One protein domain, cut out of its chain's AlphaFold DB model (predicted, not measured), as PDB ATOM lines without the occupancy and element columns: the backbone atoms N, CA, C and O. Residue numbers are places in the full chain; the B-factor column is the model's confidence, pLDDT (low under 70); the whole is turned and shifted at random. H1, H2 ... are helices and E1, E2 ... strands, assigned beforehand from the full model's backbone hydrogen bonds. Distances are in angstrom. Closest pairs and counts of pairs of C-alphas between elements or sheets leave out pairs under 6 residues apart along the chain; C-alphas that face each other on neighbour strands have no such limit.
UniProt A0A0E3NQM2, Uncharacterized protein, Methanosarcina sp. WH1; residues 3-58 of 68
ATOM      1  N   SER A   3     -49.588  46.532  56.610       65.38
ATOM      2  CA  SER A   3     -48.871  45.327  57.018       65.38
ATOM      3  C   SER A   3     -49.799  44.129  56.929       65.38
ATOM      4  O   SER A   3     -50.739  44.029  57.713       65.38
ATOM      5  N   GLY A   4     -49.491  43.182  56.039       70.00
ATOM      6  CA  GLY A   4     -50.174  41.884  56.005       70.00
ATOM      7  C   GLY A   4     -50.016  41.102  57.315       70.00
ATOM      8  O   GLY A   4     -50.947  40.446  57.759       70.00
ATOM      9  N   LYS A   5     -48.879  41.255  58.010       71.62
ATOM     10  CA  LYS A   5     -48.638  40.618  59.316       71.62
ATOM     11  C   LYS A   5     -49.531  41.181  60.424       71.62
ATOM     12  O   LYS A   5     -50.020  40.431  61.260       71.62
ATOM     13  N   HIS A   6     -49.703  42.502  60.467       72.81
ATOM     14  CA  HIS A   6     -50.491  43.168  61.508       72.81
ATOM     15  C   HIS A   6     -51.941  43.455  61.093       72.81
ATOM     16  O   HIS A   6     -52.687  43.987  61.911       72.81
ATOM     17  N   HIS A   7     -52.321  43.142  59.848       72.25
ATOM     18  CA  HIS A   7     -53.605  43.485  59.221       72.25
ATOM     19  C   HIS A   7     -54.052  44.929  59.494       72.25
ATOM     20  O   HIS A   7     -55.213  45.200  59.797       72.25
ATOM     21  N   ARG A   8     -53.105  45.870  59.440       70.25
ATOM     22  CA  ARG A   8     -53.375  47.295  59.657       70.25
ATOM     23  C   ARG A   8     -52.349  48.166  58.961       70.25
ATOM     24  O   ARG A   8     -51.226  47.731  58.692       70.25
ATOM     25  N   THR A   9     -52.704  49.431  58.767       67.62
ATOM     26  CA  THR A   9     -51.736  50.460  58.397       67.62
ATOM     27  C   THR A   9     -50.768  50.688  59.554       67.62
ATOM     28  O   THR A   9     -51.167  51.004  60.678       67.62
ATOM     29  N   VAL A  10     -49.483  50.506  59.278       65.94
ATOM     30  CA  VAL A  10     -48.379  50.846  60.177       65.94
ATOM     31  C   VAL A  10     -47.556  51.954  59.542       65.94
ATOM     32  O   VAL A  10     -47.290  51.934  58.335       65.94
ATOM     33  N   LYS A  11     -47.174  52.914  60.388       63.12
ATOM     34  CA  LYS A  11     -46.090  53.849  60.104       63.12
ATOM     35  C   LYS A  11     -44.784  53.103  60.318       63.12
ATOM     36  O   LYS A  11     -44.584  52.522  61.386       63.12
ATOM     37  N   GLY A  12     -43.946  53.056  59.299       64.69
ATOM     38  CA  GLY A  12     -42.709  52.296  59.348       64.69
ATOM     39  C   GLY A  12     -41.807  52.624  58.173       64.69
ATOM     40  O   GLY A  12     -42.284  52.929  57.083       64.69
ATOM     41  N   MET A  13     -40.504  52.531  58.422       74.06
ATOM     42  CA  MET A  13     -39.481  52.604  57.386       74.06
ATOM     43  C   MET A  13     -39.534  51.319  56.551       74.06
ATOM     44  O   MET A  13     -39.531  50.214  57.098       74.06
ATOM     45  N   GLY A  14     -39.624  51.468  55.235       79.81
ATOM     46  CA  GLY A  14     -39.474  50.378  54.283       79.81
ATOM     47  C   GLY A  14     -38.003  50.005  54.122       79.81
ATOM     48  O   GLY A  14     -37.124  50.855  54.226       79.81
ATOM     49  N   LEU A  15     -37.742  48.727  53.861       86.19
ATOM     50  CA  LEU A  15     -36.430  48.222  53.471       86.19
ATOM     51  C   LEU A  15     -36.596  47.460  52.160       86.19
ATOM     52  O   LEU A  15     -37.399  46.530  52.084       86.19
ATOM     53  N   VAL A  16     -35.819  47.833  51.150       88.44
ATOM     54  CA  VAL A  16     -35.650  47.055  49.921       88.44
ATOM     55  C   VAL A  16     -34.201  46.595  49.839       88.44
ATOM     56  O   VAL A  16     -33.281  47.329  50.192       88.44
ATOM     57  N   THR A  17     -33.985  45.346  49.442       92.81
ATOM     58  CA  THR A  17     -32.651  44.760  49.281       92.81
ATOM     59  C   THR A  17     -32.569  44.129  47.902       92.81
ATOM     60  O   THR A  17     -33.443  43.347  47.538       92.81
ATOM     61  N   LEU A  18     -31.522  44.462  47.153       94.50
ATOM     62  CA  LEU A  18     -31.203  43.839  45.878       94.50
ATOM     63  C   LEU A  18     -30.142  42.771  46.114       94.50
ATOM     64  O   LEU A  18     -29.066  43.032  46.662       94.50
ATOM     65  N   VAL A  19     -30.471  41.556  45.701       95.38
ATOM     66  CA  VAL A  19     -29.628  40.377  45.861       95.38
ATOM     67  C   VAL A  19     -29.300  39.838  44.480       95.38
ATOM     68  O   VAL A  19     -30.186  39.687  43.643       95.38
ATOM     69  N   TRP A  20     -28.026  39.530  44.260       95.50
ATOM     70  CA  TRP A  20     -27.551  38.896  43.040       95.50
ATOM     71  C   TRP A  20     -27.084  37.469  43.320       95.50
ATOM     72  O   TRP A  20     -26.552  37.166  44.393       95.50
ATOM     73  N   THR A  21     -27.278  36.591  42.337       93.81
ATOM     74  CA  THR A  21     -26.814  35.207  42.379       93.81
ATOM     75  C   THR A  21     -26.345  34.730  41.011       93.81
ATOM     76  O   THR A  21     -26.892  35.131  39.987       93.81
ATOM     77  N   ASN A  22     -25.358  33.833  41.006       92.12
ATOM     78  CA  ASN A  22     -24.929  33.071  39.827       92.12
ATOM     79  C   ASN A  22     -25.339  31.587  39.895       92.12
ATOM     80  O   ASN A  22     -24.749  30.747  39.220       92.12
ATOM     81  N   GLY A  23     -26.280  31.241  40.777       90.94
ATOM     82  CA  GLY A  23     -26.723  29.864  41.020       90.94
ATOM     83  C   GLY A  23     -25.907  29.098  42.067       90.94
ATOM     84  O   GLY A  23     -26.387  28.088  42.574       90.94
ATOM     85  N   THR A  24     -24.722  29.582  42.453       93.62
ATOM     86  CA  THR A  24     -23.903  28.973  43.529       93.62
ATOM     87  C   THR A  24     -23.657  29.916  44.696       93.62
ATOM     88  O   THR A  24     -23.567  29.481  45.841       93.62
ATOM     89  N   THR A  25     -23.558  31.213  44.414       92.94
ATOM     90  CA  THR A  25     -23.259  32.255  45.391       92.94
ATOM     91  C   THR A  25     -24.384  33.267  45.397       92.94
ATOM     92  O   THR A  25     -24.843  33.674  44.335       92.94
ATOM     93  N   VAL A  26     -24.794  33.692  46.589       94.62
ATOM     94  CA  VAL A  26     -25.823  34.712  46.791       94.62
ATOM     95  C   VAL A  26     -25.202  35.860  47.576       94.62
ATOM     96  O   VAL A  26     -24.681  35.639  48.668       94.62
ATOM     97  N   ILE A  27     -25.250  37.074  47.028       93.62
ATOM     98  CA  ILE A  27     -24.723  38.279  47.681       93.62
ATOM     99  C   ILE A  27     -25.733  39.422  47.618       93.62
ATOM    100  O   ILE A  27     -26.368  39.660  46.592       93.62
ATOM    101  N   SER A  28     -25.872  40.158  48.718       94.31
ATOM    102  CA  SER A  28     -26.576  41.440  48.726       94.31
ATOM    103  C   SER A  28     -25.703  42.493  48.053       94.31
ATOM    104  O   SER A  28     -24.579  42.726  48.502       94.31
ATOM    105  N   ILE A  29     -26.212  43.131  47.004       94.69
ATOM    106  CA  ILE A  29     -25.451  44.114  46.223       94.69
ATOM    107  C   ILE A  29     -25.896  45.550  46.497       94.69
ATOM    108  O   ILE A  29     -25.106  46.475  46.316       94.69
ATOM    109  N   ASP A  30     -27.123  45.751  46.977       94.31
ATOM    110  CA  ASP A  30     -27.606  47.061  47.416       94.31
ATOM    111  C   ASP A  30     -28.749  46.901  48.436       94.31
ATOM    112  O   ASP A  30     -29.476  45.905  48.423       94.31
ATOM    113  N   PHE A  31     -28.917  47.877  49.324       92.00
ATOM    114  CA  PHE A  31     -30.065  47.977  50.220       92.00
ATOM    115  C   PHE A  31     -30.457  49.441  50.406       92.00
ATOM    116  O   PHE A  31     -29.607  50.328  50.466       92.00
ATOM    117  N   ARG A  32     -31.757  49.700  50.531       89.12
ATOM    118  CA  ARG A  32     -32.282  51.040  50.794       89.12
ATOM    119  C   ARG A  32     -33.317  50.997  51.888       89.12
ATOM    120  O   ARG A  32     -34.257  50.206  51.836       89.12
ATOM    121  N   ILE A  33     -33.133  51.879  52.855       85.69
ATOM    122  CA  ILE A  33     -34.148  52.210  53.842       85.69
ATOM    123  C   ILE A  33     -34.848  53.454  53.311       85.69
ATOM    124  O   ILE A  33     -34.169  54.421  52.977       85.69
ATOM    125  N   TYR A  34     -36.169  53.415  53.210       79.06
ATOM    126  CA  TYR A  34     -36.959  54.529  52.697       79.06
ATOM    127  C   TYR A  34     -38.166  54.778  53.591       79.06
ATOM    128  O   TYR A  34     -38.739  53.843  54.161       79.06
ATOM    129  N   ASN A  35     -38.556  56.041  53.746       77.06
ATOM    130  CA  ASN A  35     -39.738  56.388  54.523       77.06
ATOM    131  C   ASN A  35     -40.952  56.550  53.606       77.06
ATOM    132  O   ASN A  35     -41.068  57.538  52.894       77.06
ATOM    133  N   ILE A  36     -41.891  55.605  53.665       67.75
ATOM    134  CA  ILE A  36     -43.095  55.638  52.821       67.75
ATOM    135  C   ILE A  36     -44.004  56.837  53.098       67.75
ATOM    136  O   ILE A  36     -44.782  57.215  52.228       67.75
ATOM    137  N   ASP A  37     -43.949  57.385  54.313       66.94
ATOM    138  CA  ASP A  37     -44.838  58.468  54.733       66.94
ATOM    139  C   ASP A  37     -44.243  59.862  54.426       66.94
ATOM    140  O   ASP A  37     -44.960  60.854  54.528       66.94
ATOM    141  N   GLU A  38     -42.953  59.944  54.072       67.25
ATOM    142  CA  GLU A  38     -42.222  61.210  53.870       67.25
ATOM    143  C   GLU A  38     -41.511  61.316  52.511       67.25
ATOM    144  O   GLU A  38     -41.129  62.418  52.124       67.25
ATOM    145  N   GLU A  39     -41.322  60.213  51.778       67.06
ATOM    146  CA  GLU A  39     -40.684  60.221  50.457       67.06
ATOM    147  C   GLU A  39     -41.695  60.098  49.313       67.06
ATOM    148  O   GLU A  39     -42.571  59.236  49.320       67.06
ATOM    149  N   ASP A  40     -41.482  60.896  48.263       72.88
ATOM    150  CA  ASP A  40     -42.241  60.833  47.005       72.88
ATOM    151  C   ASP A  40     -41.882  59.610  46.135       72.88
ATOM    152  O   ASP A  40     -42.491  59.388  45.089       72.88
ATOM    153  N   LYS A  41     -40.883  58.814  46.542       79.56
ATOM    154  CA  LYS A  41     -40.434  57.620  45.817       79.56
ATOM    155  C   LYS A  41     -41.102  56.356  46.347       79.56
ATOM    156  O   LYS A  41     -41.050  56.036  47.535       79.56
ATOM    157  N   THR A  42     -41.679  55.582  45.438       83.56
ATOM    158  CA  THR A  42     -42.262  54.271  45.728       83.56
ATOM    159  C   THR A  42     -41.186  53.186  45.847       83.56
ATOM    160  O   THR A  42     -40.030  53.364  45.460       83.56
ATOM    161  N   LYS A  43     -41.573  52.000  46.339       82.38
ATOM    162  CA  LYS A  43     -40.712  50.798  46.339       82.38
ATOM    163  C   LYS A  43     -40.167  50.489  44.938       82.38
ATOM    164  O   LYS A  43     -39.025  50.064  44.809       82.38
ATOM    165  N   ASN A  44     -40.988  50.713  43.912       87.19
ATOM    166  CA  ASN A  44     -40.641  50.429  42.524       87.19
ATOM    167  C   ASN A  44     -39.636  51.449  41.984       87.19
ATOM    168  O   ASN A  44     -38.701  51.053  41.297       87.19
ATOM    169  N   ASP A  45     -39.768  52.724  42.358       89.56
ATOM    170  CA  ASP A  45     -38.787  53.757  41.995       89.56
ATOM    171  C   ASP A  45     -37.425  53.452  42.623       89.56
ATOM    172  O   ASP A  45     -36.392  53.484  41.958       89.56
ATOM    173  N   HIS A  46     -37.425  53.063  43.903       89.38
ATOM    174  CA  HIS A  46     -36.206  52.620  44.576       89.38
ATOM    175  C   HIS A  46     -35.598  51.385  43.915       89.38
ATOM    176  O   HIS A  46     -34.382  51.317  43.785       89.38
ATOM    177  N   PHE A  47     -36.424  50.429  43.491       90.75
ATOM    178  CA  PHE A  47     -35.965  49.232  42.795       90.75
ATOM    179  C   PHE A  47     -35.319  49.553  41.440       90.75
ATOM    180  O   PHE A  47     -34.224  49.062  41.177       90.75
ATOM    181  N   LEU A  48     -35.935  50.412  40.621       92.50
ATOM    182  CA  LEU A  48     -35.368  50.842  39.336       92.50
ATOM    183  C   LEU A  48     -34.014  51.530  39.526       92.50
ATOM    184  O   LEU A  48     -33.021  51.099  38.949       92.50
ATOM    185  N   ASP A  49     -33.931  52.490  40.449       93.69
ATOM    186  CA  ASP A  49     -32.665  53.152  40.763       93.69
ATOM    187  C   ASP A  49     -31.584  52.161  41.274       93.69
ATOM    188  O   ASP A  49     -30.390  52.469  41.260       93.69
ATOM    189  N   MET A  50     -31.969  51.030  41.887       94.56
ATOM    190  CA  MET A  50     -31.020  49.993  42.327       94.56
ATOM    191  C   MET A  50     -30.513  49.163  41.147       94.56
ATOM    192  O   MET A  50     -29.357  48.739  41.179       94.56
ATOM    193  N   LEU A  51     -31.339  48.951  40.118       94.94
ATOM    194  CA  LEU A  51     -30.920  48.291  38.883       94.94
ATOM    195  C   LEU A  51     -29.933  49.157  38.101       94.94
ATOM    196  O   LEU A  51     -28.887  48.639  37.724       94.94
ATOM    197  N   ASP A  52     -30.193  50.460  37.975       95.69
ATOM    198  CA  ASP A  52     -29.269  51.393  37.309       95.69
ATOM    199  C   ASP A  52     -27.881  51.349  37.970       95.69
ATOM    200  O   ASP A  52     -26.855  51.161  37.319       95.69
ATOM    201  N   LYS A  53     -27.839  51.395  39.309       95.62
ATOM    202  CA  LYS A  53     -26.583  51.257  40.068       95.62
ATOM    203  C   LYS A  53     -25.923  49.890  39.904       95.62
ATOM    204  O   LYS A  53     -24.701  49.790  40.016       95.62
ATOM    205  N   ALA A  54     -26.698  48.823  39.736       95.12
ATOM    206  CA  ALA A  54     -26.150  47.494  39.500       95.12
ATOM    207  C   ALA A  54     -25.514  47.414  38.102       95.12
ATOM    208  O   ALA A  54     -24.399  46.904  37.977       95.12
ATOM    209  N   GLU A  55     -26.160  47.981  37.086       95.62
ATOM    210  CA  GLU A  55     -25.617  48.084  35.729       95.62
ATOM    211  C   GLU A  55     -24.330  48.922  35.702       95.62
ATOM    212  O   GLU A  55     -23.311  48.462  35.187       95.62
ATOM    213  N   GLU A  56     -24.314  50.086  36.366       96.81
ATOM    214  CA  GLU A  56     -23.110  50.922  36.523       96.81
ATOM    215  C   GLU A  56     -21.939  50.166  37.177       96.81
ATOM    216  O   GLU A  56     -20.770  50.421  36.880       96.81
ATOM    217  N   ARG A  57     -22.240  49.213  38.068       95.12
ATOM    218  CA  ARG A  57     -21.250  48.343  38.730       95.12
ATOM    219  C   ARG A  57     -20.858  47.121  37.893       95.12
ATOM    220  O   ARG A  57     -20.026  46.333  38.343       95.12
ATOM    221  N   GLY A  58     -21.427  46.957  36.700       95.62
ATOM    222  CA  GLY A  58     -21.116  45.881  35.760       95.62
ATOM    223  C   GLY A  58     -21.903  44.588  35.976       95.62
ATOM    224  O   GLY A  58     -21.509  43.547  35.446       95.62
TER     225      GLY A  58
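What this domain is: This is residues 3 to 58 of the 68 residues of an uncharacterized protein of Methanosarcina sp. WH1 (UniProt A0A0E3NQM2). Picture a long hairpin of two strands, E1 and E2, with one helix, H1, packed over one of its faces and the other face bare. Residues 4 to 10 stick out as a tail beyond the hairpin's open end. The printed part has 56 residues, with two named strands and one named helix in the order E1, E2, H1; the sheet, E1 - E2, is antiparallel, and the class is mixed, helices and strands. The whole is loose, with a radius of gyration of the C-alphas of 13.8 A, and only just flat, spanning 38 by 25 by 13 A.

Where its parts are: Find C-alpha 13 at (-39.481, 52.604, 57.386); from there E1, residues 13 to 21, runs 26.2 A. E2, residues 26 to 35, runs 26.9 A and bends by 53 degrees at residue 29. H1, residues 43 to 56, covers 20.2 A and ends with C-alpha 56 at (-23.110, 50.922, 36.523).

How they stand to each other: Look first at the hairpin of E1 and E2, whose N-to-C directions stand at 162 degrees. Across it, N 14 and O 34 are 2.8 A apart, and N 27 and O 20 are 2.9 A apart, both within hydrogen-bond range. Then turn to Met 50 of H1: its C-alpha is in the closest pair with E1, 7.1 A from that of Leu 18, and in the closest pair with E2, 6.8 A from that of Asp 30. In H1 every O i to N i+4 pair is within hydrogen-bond range.

The domain as a whole: The two C-alphas farthest apart are those of Arg 8 and Gly 58, at 40.2 A. The printed part has no cut. The link from E1 to E2 is tight, and that from E2 to H1 is short. The mean pLDDT of the printed part is 84.6; look for values under 70 at residue 3, residues 9 to 12 and residues 36 to 39.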